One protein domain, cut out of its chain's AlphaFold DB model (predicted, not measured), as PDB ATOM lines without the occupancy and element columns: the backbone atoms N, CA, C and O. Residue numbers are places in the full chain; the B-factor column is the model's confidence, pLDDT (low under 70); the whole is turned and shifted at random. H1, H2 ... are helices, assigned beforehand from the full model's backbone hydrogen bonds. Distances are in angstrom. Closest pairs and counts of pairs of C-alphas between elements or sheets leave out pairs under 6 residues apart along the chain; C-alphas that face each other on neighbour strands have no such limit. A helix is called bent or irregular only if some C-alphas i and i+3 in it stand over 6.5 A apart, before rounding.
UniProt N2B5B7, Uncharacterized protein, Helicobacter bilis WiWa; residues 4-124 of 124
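What this domain is: This is residues 4 to 124 of the 124 residues of an uncharacterized protein of Helicobacter bilis WiWa (UniProt N2B5B7). Two arms meet as an L: one is the long helical hairpin of H4 and H5, the other is a group in which H6 and the hairpin of H2 and H3 run side by side. H7 crosses the end of this second arm, packing on H2, and little H1 packs on H4. You have 121 residues printed, with seven named helices in the order H1 to H7 and no named strand; the class is all helix. The whole is only just loose, close to compact, with a radius of gyration of the C-alphas of 16.8 A; its elongated outline spans 46 by 29 by 28 A.

Where its parts are: Find C-alpha 4 at (-14.484, -4.383, 52.478), where H1, residues 4 to 8, begins. Next comes H2, residues 11 to 28, 24.1 A long, with a kink of 51 degrees near residue 22; it is irregular, but only just, with C-alphas 20 and 23 6.7 A apart. H3 is residues 30 to 38. From C-alpha 40 at (-26.186, 4.264, 38.749), H4 runs 33.5 A to residue 62. H5, residues 66 to 86, measures 30.4 A, and H6, residues 88 to 107, 28.8 A. H7, residues 111 to 122, ends at C-alpha 122, (-24.837, -16.817, 38.989).

How they stand to each other: Start at H1, which touches residues 48 to 52 of H4; the closest C-alphas, of Glu 7 and Lys 48, are 5.9 A apart. H2 and H3 form a helical hairpin at a shallow tilt of 6 degrees, with Val 22 and Leu 33 closest, their C-alphas 6.5 A apart. Residues 11 to 19 of H2 touch H4, about perpendicular at 89 degrees; the closest C-alphas, of Ala 15 and Pro 40, are 5.0 A apart. H4 and H5 form the other hairpin, at 9 degrees, with the C-alphas of Leu 60 and Lys 69 closest at 5.6 A. H4 touches H6 about perpendicular, at 82 degrees, with the C-alphas of Lys 42 and Glu 90 closest at 6.2 A. H3 and H6 only just touch, with 3 pairs of C-alphas within 8 A, the closest being Met 32 and Ile 97 at 6.1 A. H7 touches H2 at a steep tilt of 48 degrees, with the C-alphas of Ile 24 and Leu 118 closest at 6.8 A. In H1 and H3 to H7 every O i to N i+4 pair is within hydrogen-bond range; in H2, 9 of 14 are.

The domain as a whole: The two C-alphas farthest apart, of Ser 30 and Asp 65, are 47.1 A apart. The printed part has no cut, and each link between helices is tight. Look for pLDDT under 70 at residues 19 to 26, 28 to 30, 119 and 121 to 124.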
ATOM      1  N   GLU A   4     -15.621  -5.298  52.373       72.69
ATOM      2  CA  GLU A   4     -14.484  -4.383  52.478       72.69
ATOM      3  C   GLU A   4     -14.022  -3.905  51.093       72.69
ATOM      4  O   GLU A   4     -13.763  -2.718  50.887       72.69
ATOM      5  N   THR A   5     -14.031  -4.798  50.103       79.50
ATOM      6  CA  THR A   5     -13.762  -4.467  48.699       79.50
ATOM      7  C   THR A   5     -14.795  -3.484  48.145       79.50
ATOM      8  O   THR A   5     -14.450  -2.575  47.394       79.50
ATOM      9  N   LEU A   6     -16.070  -3.640  48.512       77.00
ATOM     10  CA  LEU A   6     -17.143  -2.749  48.058       77.00
ATOM     11  C   LEU A   6     -17.059  -1.361  48.710       77.00
ATOM     12  O   LEU A   6     -17.297  -0.362  48.037       77.00
ATOM     13  N   GLU A   7     -16.700  -1.275  49.991       75.75
ATOM     14  CA  GLU A   7     -16.560   0.004  50.705       75.75
ATOM     15  C   GLU A   7     -15.476   0.892  50.077       75.75
ATOM     16  O   GLU A   7     -15.683   2.094  49.886       75.75
ATOM     17  N   ASN A   8     -14.343   0.284  49.722       83.44
ATOM     18  CA  ASN A   8     -13.158   0.988  49.228       83.44
ATOM     19  C   ASN A   8     -13.177   1.257  47.712       83.44
ATOM     20  O   ASN A   8     -12.299   1.943  47.193       83.44
ATOM     21  N   MET A   9     -14.174   0.733  47.002       85.62
ATOM     22  CA  MET A   9     -14.332   0.892  45.555       85.62
ATOM     23  C   MET A   9     -14.556   2.354  45.159       85.62
ATOM     24  O   MET A   9     -15.175   3.094  45.913       85.62
ATOM     25  N   GLY A  10     -14.157   2.789  43.962       87.25
ATOM     26  CA  GLY A  10     -14.566   4.100  43.428       87.25
ATOM     27  C   GLY A  10     -16.080   4.176  43.160       87.25
ATOM     28  O   GLY A  10     -16.712   3.154  42.909       87.25
ATOM     29  N   ASP A  11     -16.691   5.368  43.215       83.12
ATOM     30  CA  ASP A  11     -18.129   5.533  42.904       83.12
ATOM     31  C   ASP A  11     -18.453   5.081  41.467       83.12
ATOM     32  O   ASP A  11     -19.446   4.394  41.233       83.12
ATOM     33  N   GLU A  12     -17.588   5.429  40.512       83.69
ATOM     34  CA  GLU A  12     -17.734   5.064  39.097       83.69
ATOM     35  C   GLU A  12     -17.535   3.564  38.860       83.69
ATOM     36  O   GLU A  12     -18.292   2.932  38.123       83.69
ATOM     37  N   GLU A  13     -16.554   2.966  39.536       84.88
ATOM     38  CA  GLU A  13     -16.310   1.527  39.465       84.88
ATOM     39  C   GLU A  13     -17.495   0.743  40.048       84.88
ATOM     40  O   GLU A  13     -17.986  -0.213  39.440       84.88
ATOM     41  N   MET A  14     -18.016   1.189  41.195       83.00
ATOM     42  CA  MET A  14     -19.194   0.588  41.812       83.00
ATOM     43  C   MET A  14     -20.429   0.742  40.922       83.00
ATOM     44  O   MET A  14     -21.184  -0.218  40.770       83.00
ATOM     45  N   ALA A  15     -20.618   1.898  40.283       81.06
ATOM     46  CA  ALA A  15     -21.690   2.103  39.314       81.06
ATOM     47  C   ALA A  15     -21.615   1.088  38.156       81.06
ATOM     48  O   ALA A  15     -22.633   0.489  37.801       81.06
ATOM     49  N   GLY A  16     -20.417   0.809  37.629       78.50
ATOM     50  CA  GLY A  16     -20.209  -0.231  36.614       78.50
ATOM     51  C   GLY A  16     -20.599  -1.637  37.093       78.50
ATOM     52  O   GLY A  16     -21.222  -2.410  36.357       78.50
ATOM     53  N   LYS A  17     -20.317  -1.966  38.361       77.00
ATOM     54  CA  LYS A  17     -20.739  -3.241  38.965       77.00
ATOM     55  C   LYS A  17     -22.244  -3.303  39.228       77.00
ATOM     56  O   LYS A  17     -22.848  -4.345  38.990       77.00
ATOM     57  N   ILE A  18     -22.866  -2.201  39.647       73.38
ATOM     58  CA  ILE A  18     -24.321  -2.104  39.850       73.38
ATOM     59  C   ILE A  18     -25.060  -2.418  38.556       73.38
ATOM     60  O   ILE A  18     -25.958  -3.254  38.579       73.38
ATOM     61  N   VAL A  19     -24.634  -1.834  37.430       68.25
ATOM     62  CA  VAL A  19     -25.205  -2.122  36.102       68.25
ATOM     63  C   VAL A  19     -25.135  -3.619  35.774       68.25
ATOM     64  O   VAL A  19     -26.046  -4.156  35.150       68.25
ATOM     65  N   SER A  20     -24.110  -4.321  36.260       63.41
ATOM     66  CA  SER A  20     -23.959  -5.769  36.069       63.41
ATOM     67  C   SER A  20     -24.884  -6.600  36.984       63.41
ATOM     68  O   SER A  20     -25.342  -7.671  36.591       63.41
ATOM     69  N   ILE A  21     -25.227  -6.097  38.179       64.06
ATOM     70  CA  ILE A  21     -26.102  -6.761  39.177       64.06
ATOM     71  C   ILE A  21     -27.603  -6.639  38.824       64.06
ATOM     72  O   ILE A  21     -28.426  -7.430  39.293       64.06
ATOM     73  N   VAL A  22     -27.965  -5.720  37.921       65.62
ATOM     74  CA  VAL A  22     -29.326  -5.493  37.373       65.62
ATOM     75  C   VAL A  22     -30.008  -6.789  36.902       65.62
ATOM     76  O   VAL A  22     -31.233  -6.887  36.939       65.62
ATOM     77  N   ALA A  23     -29.250  -7.820  36.513       62.34
ATOM     78  CA  ALA A  23     -29.798  -9.112  36.105       62.34
ATOM     79  C   ALA A  23     -30.656  -9.801  37.188       62.34
ATOM     80  O   ALA A  23     -31.674 -10.396  36.845       62.34
ATOM     81  N   ILE A  24     -30.296  -9.681  38.472       62.47
ATOM     82  CA  ILE A  24     -31.063 -10.260  39.594       62.47
ATOM     83  C   ILE A  24     -32.286  -9.390  39.910       62.47
ATOM     84  O   ILE A  24     -33.374  -9.892  40.182       62.47
ATOM     85  N   MET A  25     -32.134  -8.072  39.776       67.94
ATOM     86  CA  MET A  25     -33.204  -7.096  39.998       67.94
ATOM     87  C   MET A  25     -34.337  -7.195  38.957       67.94
ATOM     88  O   MET A  25     -35.438  -6.720  39.214       67.94
ATOM     89  N   LYS A  26     -34.116  -7.854  37.804       68.38
ATOM     90  CA  LYS A  26     -35.150  -8.070  36.768       68.38
ATOM     91  C   LYS A  26     -36.401  -8.760  37.303       68.38
ATOM     92  O   LYS A  26     -37.502  -8.421  36.875       68.38
ATOM     93  N   VAL A  27     -36.238  -9.668  38.261       70.62
ATOM     94  CA  VAL A  27     -37.344 -10.375  38.927       70.62
ATOM     95  C   VAL A  27     -38.272  -9.389  39.652       70.62
ATOM     96  O   VAL A  27     -39.501  -9.478  39.591       70.62
ATOM     97  N   PHE A  28     -37.689  -8.338  40.227       69.44
ATOM     98  CA  PHE A  28     -38.413  -7.256  40.885       69.44
ATOM     99  C   PHE A  28     -38.976  -6.205  39.910       69.44
ATOM    100  O   PHE A  28     -39.717  -5.316  40.305       69.44
ATOM    101  N   GLY A  29     -38.835  -6.412  38.597       68.56
ATOM    102  CA  GLY A  29     -39.581  -5.692  37.561       68.56
ATOM    103  C   GLY A  29     -38.817  -4.556  36.894       68.56
ATOM    104  O   GLY A  29     -37.843  -4.020  37.411       68.56
ATOM    105  N   SER A  30     -39.288  -4.186  35.704       69.56
ATOM    106  CA  SER A  30     -38.637  -3.220  34.816       69.56
ATOM    107  C   SER A  30     -38.600  -1.790  35.360       69.56
ATOM    108  O   SER A  30     -37.674  -1.055  35.022       69.56
ATOM    109  N   ASN A  31     -39.552  -1.398  36.214       72.94
ATOM    110  CA  ASN A  31     -39.583  -0.058  36.811       72.94
ATOM    111  C   ASN A  31     -38.415   0.159  37.784       72.94
ATOM    112  O   ASN A  31     -37.695   1.151  37.656       72.94
ATOM    113  N   MET A  32     -38.156  -0.808  38.668       71.00
ATOM    114  CA  MET A  32     -36.992  -0.811  39.557       71.00
ATOM    115  C   MET A  32     -35.675  -0.718  38.776       71.00
ATOM    116  O   MET A  32     -34.795   0.073  39.123       71.00
ATOM    117  N   LEU A  33     -35.550  -1.474  37.677       73.06
ATOM    118  CA  LEU A  33     -34.372  -1.387  36.808       73.06
ATOM    119  C   LEU A  33     -34.221  -0.000  36.197       73.06
ATOM    120  O   LEU A  33     -33.115   0.528  36.166       73.06
ATOM    121  N   GLY A  34     -35.321   0.587  35.720       75.75
ATOM    122  CA  GLY A  34     -35.325   1.930  35.151       75.75
ATOM    123  C   GLY A  34     -34.809   2.964  36.147       75.75
ATOM    124  O   GLY A  34     -33.961   3.780  35.792       75.75
ATOM    125  N   ARG A  35     -35.229   2.878  37.414       75.44
ATOM    126  CA  ARG A  35     -34.757   3.776  38.479       75.44
ATOM    127  C   ARG A  35     -33.267   3.602  38.771       75.44
ATOM    128  O   ARG A  35     -32.540   4.593  38.764       75.44
ATOM    129  N   ILE A  36     -32.785   2.368  38.919       74.25
ATOM    130  CA  ILE A  36     -31.356   2.091  39.162       74.25
ATOM    131  C   ILE A  36     -30.493   2.545  37.974       74.25
ATOM    132  O   ILE A  36     -29.467   3.199  38.162       74.25
ATOM    133  N   LEU A  37     -30.920   2.243  36.745       75.75
ATOM    134  CA  LEU A  37     -30.191   2.581  35.518       75.75
ATOM    135  C   LEU A  37     -30.256   4.070  35.165       75.75
ATOM    136  O   LEU A  37     -29.344   4.570  34.513       75.75
ATOM    137  N   SER A  38     -31.291   4.790  35.606       77.75
ATOM    138  CA  SER A  38     -31.389   6.243  35.418       77.75
ATOM    139  C   SER A  38     -30.348   7.016  36.230       77.75
ATOM    140  O   SER A  38     -29.989   8.140  35.875       77.75
ATOM    141  N   SER A  39     -29.839   6.431  37.320       79.38
ATOM    142  CA  SER A  39     -28.774   7.056  38.100       79.38
ATOM    143  C   SER A  39     -27.903   6.043  38.861       79.38
ATOM    144  O   SER A  39     -27.928   5.997  40.095       79.38
ATOM    145  N   PRO A  40     -27.056   5.276  38.147       79.75
ATOM    146  CA  PRO A  40     -26.186   4.264  38.749       79.75
ATOM    147  C   PRO A  40     -25.242   4.853  39.801       79.75
ATOM    148  O   PRO A  40     -24.953   4.217  40.810       79.75
ATOM    149  N   LEU A  41     -24.812   6.104  39.599       82.81
ATOM    150  CA  LEU A  41     -23.955   6.836  40.529       82.81
ATOM    151  C   LEU A  41     -24.657   7.145  41.861       82.81
ATOM    152  O   LEU A  41     -24.054   6.986  42.918       82.81
ATOM    153  N   LYS A  42     -25.932   7.556  41.831       80.81
ATOM    154  CA  LYS A  42     -26.719   7.783  43.056       80.81
ATOM    155  C   LYS A  42     -26.913   6.481  43.820       80.81
ATOM    156  O   LYS A  42     -26.756   6.439  45.035       80.81
ATOM    157  N   PHE A  43     -27.188   5.397  43.095       79.81
ATOM    158  CA  PHE A  43     -27.319   4.076  43.699       79.81
ATOM    159  C   PHE A  43     -25.992   3.586  44.304       79.81
ATOM    160  O   PHE A  43     -25.990   3.018  45.391       79.81
ATOM    161  N   ALA A  44     -24.850   3.871  43.667       83.31
ATOM    162  CA  ALA A  44     -23.525   3.582  44.219       83.31
ATOM    163  C   ALA A  44     -23.268   4.327  45.537       83.31
ATOM    164  O   ALA A  44     -22.857   3.719  46.527       83.31
ATOM    165  N   LYS A  45     -23.570   5.629  45.578       84.62
ATOM    166  CA  LYS A  45     -23.451   6.442  46.799       84.62
ATOM    167  C   LYS A  45     -24.321   5.903  47.930       84.62
ATOM    168  O   LYS A  45     -23.840   5.768  49.054       84.62
ATOM    169  N   LEU A  46     -25.550   5.514  47.606       83.25
ATOM    170  CA  LEU A  46     -26.505   4.929  48.539       83.25
ATOM    171  C   LEU A  46     -26.024   3.585  49.100       83.25
ATOM    172  O   LEU A  46     -26.017   3.403  50.315       83.25
ATOM    173  N   ILE A  47     -25.545   2.676  48.243       83.44
ATOM    174  CA  ILE A  47     -24.957   1.390  48.655       83.44
ATOM    175  C   ILE A  47     -23.781   1.629  49.611       83.44
ATOM    176  O   ILE A  47     -23.739   1.052  50.698       83.44
ATOM    177  N   LYS A  48     -22.841   2.515  49.254       84.44
ATOM    178  CA  LYS A  48     -21.702   2.856  50.123       84.44
ATOM    179  C   LYS A  48     -22.136   3.444  51.449       84.44
ATOM    180  O   LYS A  48     -21.555   3.126  52.486       84.44
ATOM    181  N   PHE A  49     -23.138   4.313  51.426       87.44
ATOM    182  CA  PHE A  49     -23.696   4.879  52.637       87.44
ATOM    183  C   PHE A  49     -24.270   3.781  53.544       87.44
ATOM    184  O   PHE A  49     -23.918   3.723  54.723       87.44
ATOM    185  N   SER A  50     -25.051   2.844  53.000       83.50
ATOM    186  CA  SER A  50     -25.562   1.689  53.746       83.50
ATOM    187  C   SER A  50     -24.442   0.812  54.322       83.50
ATOM    188  O   SER A  50     -24.556   0.356  55.459       83.50
ATOM    189  N   LEU A  51     -23.336   0.616  53.591       86.56
ATOM    190  CA  LEU A  51     -22.159  -0.109  54.092       86.56
ATOM    191  C   LEU A  51     -21.496   0.609  55.275       86.56
ATOM    192  O   LEU A  51     -21.182  -0.031  56.280       86.56
ATOM    193  N   LYS A  52     -21.348   1.938  55.202       86.62
ATOM    194  CA  LYS A  52     -20.836   2.752  56.316       86.62
ATOM    195  C   LYS A  52     -21.735   2.651  57.548       86.62
ATOM    196  O   LYS A  52     -21.227   2.461  58.650       86.62
ATOM    197  N   VAL A  53     -23.059   2.715  57.369       87.25
ATOM    198  CA  VAL A  53     -24.031   2.518  58.462       87.25
ATOM    199  C   VAL A  53     -23.873   1.134  59.086       87.25
ATOM    200  O   VAL A  53     -23.779   1.036  60.308       87.25
ATOM    201  N   LYS A  54     -23.788   0.076  58.270       85.12
ATOM    202  CA  LYS A  54     -23.599  -1.295  58.761       85.12
ATOM    203  C   LYS A  54     -22.324  -1.423  59.592       85.12
ATOM    204  O   LYS A  54     -22.369  -1.983  60.676       85.12
ATOM    205  N   LYS A  55     -21.208  -0.867  59.126       83.94
ATOM    206  CA  LYS A  55     -19.929  -0.907  59.847       83.94
ATOM    207  C   LYS A  55     -19.999  -0.202  61.200       83.94
ATOM    208  O   LYS A  55     -19.489  -0.724  62.186       83.94
ATOM    209  N   GLU A  56     -20.647   0.959  61.269       83.75
ATOM    210  CA  GLU A  56     -20.893   1.630  62.552       83.75
ATOM    211  C   GLU A  56     -21.844   0.831  63.455       83.75
ATOM    212  O   GLU A  56     -21.688   0.838  64.675       83.75
ATOM    213  N   ALA A  57     -22.798   0.094  62.879       84.50
ATOM    214  CA  ALA A  57     -23.694  -0.783  63.629       84.50
ATOM    215  C   ALA A  57     -22.990  -2.030  64.165       84.50
ATOM    216  O   ALA A  57     -23.239  -2.424  65.301       84.50
ATOM    217  N   ASP A  58     -22.071  -2.610  63.399       84.00
ATOM    218  CA  ASP A  58     -21.265  -3.746  63.840       84.00
ATOM    219  C   ASP A  58     -20.370  -3.319  65.029       84.00
ATOM    220  O   ASP A  58     -20.357  -3.977  66.067       84.00
ATOM    221  N   LYS A  59     -19.764  -2.119  64.974       81.00
ATOM    222  CA  LYS A  59     -19.005  -1.544  66.108       81.00
ATOM    223  C   LYS A  59     -19.838  -1.359  67.382       81.00
ATOM    224  O   LYS A  59     -19.285  -1.393  68.481       81.00
ATOM    225  N   LEU A  60     -21.149  -1.130  67.269       80.50
ATOM    226  CA  LEU A  60     -22.038  -1.037  68.434       80.50
ATOM    227  C   LEU A  60     -22.212  -2.380  69.143       80.50
ATOM    228  O   LEU A  60     -22.369  -2.402  70.368       80.50
ATOM    229  N   GLN A  61     -22.205  -3.483  68.394       76.69
ATOM    230  CA  GLN A  61     -22.349  -4.824  68.958       76.69
ATOM    231  C   GLN A  61     -21.125  -5.206  69.799       76.69
ATOM    232  O   GLN A  61     -21.283  -5.810  70.860       76.69
ATOM    233  N   ASP A  62     -19.940  -4.757  69.384       78.19
ATOM    234  CA  ASP A  62     -18.664  -5.070  70.036       78.19
ATOM    235  C   ASP A  62     -18.381  -4.237  71.300       78.19
ATOM    236  O   ASP A  62     -17.505  -4.576  72.104       78.19
ATOM    237  N   LYS A  63     -19.124  -3.145  71.520       79.69
ATOM    238  CA  LYS A  63     -18.965  -2.295  72.709       79.69
ATOM    239  C   LYS A  63     -19.501  -2.991  73.963       79.69
ATOM    240  O   LYS A  63     -20.592  -3.559  73.964       79.69
ATOM    241  N   LYS A  64     -18.748  -2.928  75.065       77.19
ATOM    242  CA  LYS A  64     -19.168  -3.485  76.368       77.19
ATOM    243  C   LYS A  64     -19.896  -2.466  77.240       77.19
ATOM    244  O   LYS A  64     -20.837  -2.844  77.931       77.19
ATOM    245  N   ASP A  65     -19.479  -1.203  77.187       88.94
ATOM    246  CA  ASP A  65     -20.093  -0.120  77.952       88.94
ATOM    247  C   ASP A  65     -21.381   0.393  77.289       88.94
ATOM    248  O   ASP A  65     -21.478   0.495  76.063       88.94
ATOM    249  N   MET A  66     -22.397   0.686  78.104       82.69
ATOM    250  CA  MET A  66     -23.710   1.102  77.610       82.69
ATOM    251  C   MET A  66     -23.763   2.586  77.230       82.69
ATOM    252  O   MET A  66     -24.494   2.933  76.302       82.69
ATOM    253  N   GLY A  67     -22.972   3.445  77.880       83.25
ATOM    254  CA  GLY A  67     -22.815   4.846  77.486       83.25
ATOM    255  C   GLY A  67     -22.178   4.955  76.102       83.25
ATOM    256  O   GLY A  67     -22.738   5.585  75.207       83.25
ATOM    257  N   ASP A  68     -21.108   4.195  75.872       82.00
ATOM    258  CA  ASP A  68     -20.437   4.114  74.572       82.00
ATOM    259  C   ASP A  68     -21.360   3.623  73.443       82.00
ATOM    260  O   ASP A  68     -21.199   4.026  72.283       82.00
ATOM    261  N   LYS A  69     -22.317   2.734  73.754       80.62
ATOM    262  CA  LYS A  69     -23.348   2.287  72.800       80.62
ATOM    263  C   LYS A  69     -24.334   3.397  72.466       80.62
ATOM    264  O   LYS A  69     -24.697   3.550  71.302       80.62
ATOM    265  N   ILE A  70     -24.766   4.160  73.466       84.25
ATOM    266  CA  ILE A  70     -25.684   5.283  73.265       84.25
ATOM    267  C   ILE A  70     -25.015   6.344  72.387       84.25
ATOM    268  O   ILE A  70     -25.593   6.737  71.373       84.25
ATOM    269  N   ASP A  71     -23.780   6.736  72.699       82.88
ATOM    270  CA  ASP A  71     -23.055   7.769  71.952       82.88
ATOM    271  C   ASP A  71     -22.816   7.375  70.491       82.88
ATOM    272  O   ASP A  71     -23.058   8.162  69.571       82.88
ATOM    273  N   SER A  72     -22.416   6.125  70.248       82.50
ATOM    274  CA  SER A  72     -22.268   5.608  68.885       82.50
ATOM    275  C   SER A  72     -23.612   5.474  68.158       82.50
ATOM    276  O   SER A  72     -23.678   5.736  66.957       82.50
ATOM    277  N   GLY A  73     -24.698   5.143  68.863       83.69
ATOM    278  CA  GLY A  73     -26.048   5.134  68.295       83.69
ATOM    279  C   GLY A  73     -26.490   6.532  67.854       83.69
ATOM    280  O   GLY A  73     -27.000   6.711  66.747       83.69
ATOM    281  N   VAL A  74     -26.211   7.549  68.673       86.69
ATOM    282  CA  VAL A  74     -26.458   8.958  68.336       86.69
ATOM    283  C   VAL A  74     -25.593   9.404  67.152       86.69
ATOM    284  O   VAL A  74     -26.092  10.096  66.262       86.69
ATOM    285  N   ALA A  75     -24.321   9.005  67.096       84.94
ATOM    286  CA  ALA A  75     -23.429   9.319  65.977       84.94
ATOM    287  C   ALA A  75     -23.925   8.711  64.655       84.94
ATOM    288  O   ALA A  75     -23.976   9.398  63.633       84.94
ATOM    289  N   MET A  76     -24.381   7.458  64.682       87.56
ATOM    290  CA  MET A  76     -24.985   6.811  63.519       87.56
ATOM    291  C   MET A  76     -26.267   7.524  63.074       87.56
ATOM    292  O   MET A  76     -26.447   7.781  61.883       87.56
ATOM    293  N   ALA A  77     -27.134   7.898  64.017       86.75
ATOM    294  CA  ALA A  77     -28.347   8.648  63.707       86.75
ATOM    295  C   ALA A  77     -28.025   9.999  63.045       86.75
ATOM    296  O   ALA A  77     -28.655  10.360  62.048       86.75
ATOM    297  N   LYS A  78     -27.007  10.723  63.535       89.94
ATOM    298  CA  LYS A  78     -26.515  11.958  62.898       89.94
ATOM    299  C   LYS A  78     -26.045  11.708  61.467       89.94
ATOM    300  O   LYS A  78     -26.466  12.433  60.573       89.94
ATOM    301  N   MET A  79     -25.266  10.652  61.242       89.69
ATOM    302  CA  MET A  79     -24.771  10.284  59.913       89.69
ATOM    303  C   MET A  79     -25.918  10.014  58.922       89.69
ATOM    304  O   MET A  79     -25.888  10.491  57.788       89.69
ATOM    305  N   ILE A  80     -26.970   9.310  59.358       87.69
ATOM    306  CA  ILE A  80     -28.176   9.061  58.549       87.69
ATOM    307  C   ILE A  80     -28.927  10.357  58.241       87.69
ATOM    308  O   ILE A  80     -29.337  10.584  57.099       87.69
ATOM    309  N   LEU A  81     -29.086  11.229  59.236       88.94
ATOM    310  CA  LEU A  81     -29.761  12.511  59.053       88.94
ATOM    311  C   LEU A  81     -28.992  13.443  58.111       88.94
ATOM    312  O   LEU A  81     -29.608  14.102  57.274       88.94
ATOM    313  N   GLU A  82     -27.667  13.499  58.216       91.44
ATOM    314  CA  GLU A  82     -26.808  14.288  57.326       91.44
ATOM    315  C   GLU A  82     -26.857  13.772  55.889       91.44
ATOM    316  O   GLU A  82     -27.016  14.567  54.955       91.44
ATOM    317  N   TYR A  83     -26.813  12.450  55.704       89.00
ATOM    318  CA  TYR A  83     -26.950  11.851  54.381       89.00
ATOM    319  C   TYR A  83     -28.307  12.175  53.754       89.00
ATOM    320  O   TYR A  83     -28.363  12.623  52.611       89.00
ATOM    321  N   ARG A  84     -29.403  12.043  54.513       87.44
ATOM    322  CA  ARG A  84     -30.747  12.400  54.035       87.44
ATOM    323  C   ARG A  84     -30.858  13.881  53.666       87.44
ATOM    324  O   ARG A  84     -31.486  14.203  52.665       87.44
ATOM    325  N   LYS A  85     -30.272  14.783  54.460       88.81
ATOM    326  CA  LYS A  85     -30.299  16.231  54.184       88.81
ATOM    327  C   LYS A  85     -29.571  16.588  52.891       88.81
ATOM    328  O   LYS A  85     -30.027  17.461  52.162       88.81
ATOM    329  N   THR A  86     -28.444  15.934  52.632       89.44
ATOM    330  CA  THR A  86     -27.601  16.205  51.459       89.44
ATOM    331  C   THR A  86     -28.060  15.449  50.213       89.44
ATOM    332  O   THR A  86     -27.850  15.930  49.105       89.44
ATOM    333  N   ASN A  87     -28.748  14.317  50.387       85.56
ATOM    334  CA  ASN A  87     -29.171  13.425  49.308       85.56
ATOM    335  C   ASN A  87     -30.644  12.971  49.459       85.56
ATOM    336  O   ASN A  87     -30.922  11.768  49.479       85.56
ATOM    337  N   PRO A  88     -31.622  13.895  49.557       81.81
ATOM    338  CA  PRO A  88     -33.013  13.542  49.867       81.81
ATOM    339  C   PRO A  88     -33.634  12.601  48.825       81.81
ATOM    340  O   PRO A  88     -34.304  11.637  49.182       81.81
ATOM    341  N   ASN A  89     -33.331  12.824  47.546       81.25
ATOM    342  CA  ASN A  89     -33.856  12.013  46.445       81.25
ATOM    343  C   ASN A  89     -33.268  10.591  46.418       81.25
ATOM    344  O   ASN A  89     -33.901   9.674  45.903       81.25
ATOM    345  N   GLU A  90     -32.053  10.397  46.943       81.06
ATOM    346  CA  GLU A  90     -31.405   9.077  46.979       81.06
ATOM    347  C   GLU A  90     -32.048   8.185  48.046       81.06
ATOM    348  O   GLU A  90     -32.288   7.006  47.797       81.06
ATOM    349  N   MET A  91     -32.395   8.766  49.199       79.25
ATOM    350  CA  MET A  91     -33.179   8.096  50.242       79.25
ATOM    351  C   MET A  91     -34.579   7.722  49.750       79.25
ATOM    352  O   MET A  91     -35.004   6.593  49.967       79.25
ATOM    353  N   GLU A  92     -35.271   8.623  49.050       81.38
ATOM    354  CA  GLU A  92     -36.595   8.323  48.489       81.38
ATOM    355  C   GLU A  92     -36.529   7.164  47.487       81.38
ATOM    356  O   GLU A  92     -37.277   6.196  47.592       81.38
ATOM    357  N   THR A  93     -35.535   7.195  46.591       77.00
ATOM    358  CA  THR A  93     -35.294   6.109  45.630       77.00
ATOM    359  C   THR A  93     -35.070   4.768  46.339       77.00
ATOM    360  O   THR A  93     -35.542   3.739  45.860       77.00
ATOM    361  N   LEU A  94     -34.372   4.751  47.483       77.88
ATOM    362  CA  LEU A  94     -34.195   3.531  48.278       77.88
ATOM    363  C   LEU A  94     -35.537   2.986  48.773       77.88
ATOM    364  O   LEU A  94     -35.785   1.788  48.652       77.88
ATOM    365  N   PHE A  95     -36.381   3.846  49.347       81.06
ATOM    366  CA  PHE A  95     -37.664   3.431  49.906       81.06
ATOM    367  C   PHE A  95     -38.615   2.924  48.828       81.06
ATOM    368  O   PHE A  95     -39.204   1.865  49.017       81.06
ATOM    369  N   GLU A  96     -38.676   3.591  47.677       80.88
ATOM    370  CA  GLU A  96     -39.465   3.128  46.531       80.88
ATOM    371  C   GLU A  96     -39.014   1.740  46.040       80.88
ATOM    372  O   GLU A  96     -39.833   0.869  45.754       80.88
ATOM    373  N   ILE A  97     -37.698   1.510  45.961       77.19
ATOM    374  CA  ILE A  97     -37.126   0.206  45.599       77.19
ATOM    375  C   ILE A  97     -37.519  -0.848  46.647       77.19
ATOM    376  O   ILE A  97     -37.978  -1.932  46.292       77.19
ATOM    377  N   LEU A  98     -37.377  -0.550  47.939       78.81
ATOM    378  CA  LEU A  98     -37.737  -1.487  49.009       78.81
ATOM    379  C   LEU A  98     -39.235  -1.814  49.016       78.81
ATOM    380  O   LEU A  98     -39.600  -2.977  49.185       78.81
ATOM    381  N   GLU A  99     -40.091  -0.817  48.803       83.25
ATOM    382  CA  GLU A  99     -41.538  -0.993  48.713       83.25
ATOM    383  C   GLU A  99     -41.907  -1.919  47.549       83.25
ATOM    384  O   GLU A  99     -42.613  -2.908  47.754       83.25
ATOM    385  N   GLU A 100     -41.344  -1.687  46.358       81.94
ATOM    386  CA  GLU A 100     -41.552  -2.563  45.200       81.94
ATOM    387  C   GLU A 100     -41.054  -3.996  45.454       81.94
ATOM    388  O   GLU A 100     -41.736  -4.954  45.074       81.94
ATOM    389  N   MET A 101     -39.902  -4.176  46.122       79.62
ATOM    390  CA  MET A 101     -39.402  -5.511  46.488       79.62
ATOM    391  C   MET A 101     -40.371  -6.242  47.416       79.62
ATOM    392  O   MET A 101     -40.715  -7.396  47.154       79.62
ATOM    393  N   VAL A 102     -40.809  -5.582  48.491       82.81
ATOM    394  CA  VAL A 102     -41.720  -6.166  49.483       82.81
ATOM    395  C   VAL A 102     -43.061  -6.493  48.840       82.81
ATOM    396  O   VAL A 102     -43.542  -7.618  48.981       82.81
ATOM    397  N   GLN A 103     -43.634  -5.556  48.085       84.88
ATOM    398  CA  GLN A 103     -44.917  -5.750  47.419       84.88
ATOM    399  C   GLN A 103     -44.858  -6.927  46.443       84.88
ATOM    400  O   GLN A 103     -45.744  -7.784  46.447       84.88
ATOM    401  N   LYS A 104     -43.800  -7.028  45.634       81.19
ATOM    402  CA  LYS A 104     -43.630  -8.165  44.724       81.19
ATOM    403  C   LYS A 104     -43.408  -9.482  45.446       81.19
ATOM    404  O   LYS A 104     -43.948 -10.496  45.016       81.19
ATOM    405  N   TYR A 105     -42.663  -9.469  46.545       80.06
ATOM    406  CA  TYR A 105     -42.461 -10.661  47.359       80.06
ATOM    407  C   TYR A 105     -43.749 -11.167  48.003       80.06
ATOM    408  O   TYR A 105     -43.959 -12.371  48.108       80.06
ATOM    409  N   GLN A 106     -44.641 -10.261  48.390       83.44
ATOM    410  CA  GLN A 106     -45.935 -10.620  48.963       83.44
ATOM    411  C   GLN A 106     -46.960 -11.066  47.915       83.44
ATOM    412  O   GLN A 106     -47.826 -11.881  48.220       83.44
ATOM    413  N   THR A 107     -46.886 -10.531  46.694       84.81
ATOM    414  CA  THR A 107     -47.895 -10.765  45.644       84.81
ATOM    415  C   THR A 107     -47.546 -11.904  44.690       84.81
ATOM    416  O   THR A 107     -48.451 -12.455  44.068       84.81
ATOM    417  N   ASN A 108     -46.271 -12.287  44.581       82.44
ATOM    418  CA  ASN A 108     -45.822 -13.394  43.740       82.44
ATOM    419  C   ASN A 108     -45.208 -14.516  44.598       82.44
ATOM    420  O   ASN A 108     -44.075 -14.401  45.066       82.44
ATOM    421  N   SER A 109     -45.942 -15.623  44.758       78.19
ATOM    422  CA  SER A 109     -45.502 -16.807  45.517       78.19
ATOM    423  C   SER A 109     -44.242 -17.465  44.952       78.19
ATOM    424  O   SER A 109     -43.481 -18.084  45.697       78.19
ATOM    425  N   ASP A 110     -43.998 -17.299  43.653       84.44
ATOM    426  CA  ASP A 110     -42.925 -17.975  42.927       84.44
ATOM    427  C   ASP A 110     -41.634 -17.155  42.918       84.44
ATOM    428  O   ASP A 110     -40.559 -17.685  42.625       84.44
ATOM    429  N   ILE A 111     -41.696 -15.882  43.327       82.50
ATOM    430  CA  ILE A 111     -40.543 -14.977  43.291       82.50
ATOM    431  C   ILE A 111     -39.370 -15.517  44.111       82.50
ATOM    432  O   ILE A 111     -38.209 -15.343  43.749       82.50
ATOM    433  N   LYS A 112     -39.665 -16.217  45.214       79.69
ATOM    434  CA  LYS A 112     -38.649 -16.851  46.054       79.69
ATOM    435  C   LYS A 112     -37.887 -17.919  45.269       79.69
ATOM    436  O   LYS A 112     -36.662 -17.971  45.350       79.69
ATOM    437  N   HIS A 113     -38.597 -18.747  44.507       82.06
ATOM    438  CA  HIS A 113     -37.988 -19.768  43.657       82.06
ATOM    439  C   HIS A 113     -37.210 -19.144  42.495       82.06
ATOM    440  O   HIS A 113     -36.110 -19.601  42.192       82.06
ATOM    441  N   GLU A 114     -37.714 -18.068  41.889       81.12
ATOM    442  CA  GLU A 114     -36.998 -17.335  40.837       81.12
ATOM    443  C   GLU A 114     -35.680 -16.725  41.339       81.12
ATOM    444  O   GLU A 114     -34.648 -16.863  40.678       81.12
ATOM    445  N   ILE A 115     -35.686 -16.110  42.527       75.06
ATOM    446  CA  ILE A 115     -34.482 -15.556  43.165       75.06
ATOM    447  C   ILE A 115     -33.464 -16.667  43.450       75.06
ATOM    448  O   ILE A 115     -32.294 -16.522  43.101       75.06
ATOM    449  N   LEU A 116     -33.899 -17.785  44.043       76.81
ATOM    450  CA  LEU A 116     -33.021 -18.919  44.353       76.81
ATOM    451  C   LEU A 116     -32.382 -19.504  43.086       76.81
ATOM    452  O   LEU A 116     -31.163 -19.654  43.031       76.81
ATOM    453  N   ASN A 117     -33.176 -19.718  42.033       79.88
ATOM    454  CA  ASN A 117     -32.688 -20.224  40.750       79.88
ATOM    455  C   ASN A 117     -31.644 -19.295  40.105       79.88
ATOM    456  O   ASN A 117     -30.703 -19.760  39.458       79.88
ATOM    457  N   LEU A 118     -31.796 -17.974  40.250       72.19
ATOM    458  CA  LEU A 118     -30.819 -17.006  39.747       72.19
ATOM    459  C   LEU A 118     -29.528 -16.996  40.567       72.19
ATOM    460  O   LEU A 118     -28.451 -16.883  39.984       72.19
ATOM    461  N   ILE A 119     -29.621 -17.126  41.892       67.50
ATOM    462  CA  ILE A 119     -28.447 -17.218  42.770       67.50
ATOM    463  C   ILE A 119     -27.643 -18.481  42.443       67.50
ATOM    464  O   ILE A 119     -26.425 -18.405  42.313       67.50
ATOM    465  N   GLU A 120     -28.305 -19.616  42.219       74.38
ATOM    466  CA  GLU A 120     -27.641 -20.870  41.835       74.38
ATOM    467  C   GLU A 120     -26.980 -20.801  40.451       74.38
ATOM    468  O   GLU A 120     -25.902 -21.363  40.249       74.38
ATOM    469  N   LYS A 121     -27.591 -20.088  39.495       67.38
ATOM    470  CA  LYS A 121     -27.018 -19.886  38.155       67.38
ATOM    471  C   LYS A 121     -25.834 -18.919  38.134       67.38
ATOM    472  O   LYS A 121     -24.921 -19.132  37.344       67.38
ATOM    473  N   ASN A 122     -25.857 -17.875  38.965       60.00
ATOM    474  CA  ASN A 122     -24.837 -16.817  38.989       60.00
ATOM    475  C   ASN A 122     -23.762 -17.020  40.074       60.00
ATOM    476  O   ASN A 122     -22.789 -16.273  40.111       60.00
ATOM    477  N   GLY A 123     -23.947 -17.984  40.980       51.22
ATOM    478  CA  GLY A 123     -22.999 -18.359  42.035       51.22
ATOM    479  C   GLY A 123     -21.926 -19.369  41.605       51.22
ATOM    480  O   GLY A 123     -21.234 -19.899  42.474       51.22
ATOM    481  N   LYS A 124     -21.805 -19.651  40.301       39.72
ATOM    482  CA  LYS A 124     -20.683 -20.383  39.693       39.72
ATOM    483  C   LYS A 124     -19.737 -19.424  38.988       39.72
ATOM    484  O   LYS A 124     -20.244 -18.580  38.220       39.72
TER     485      LYS A 124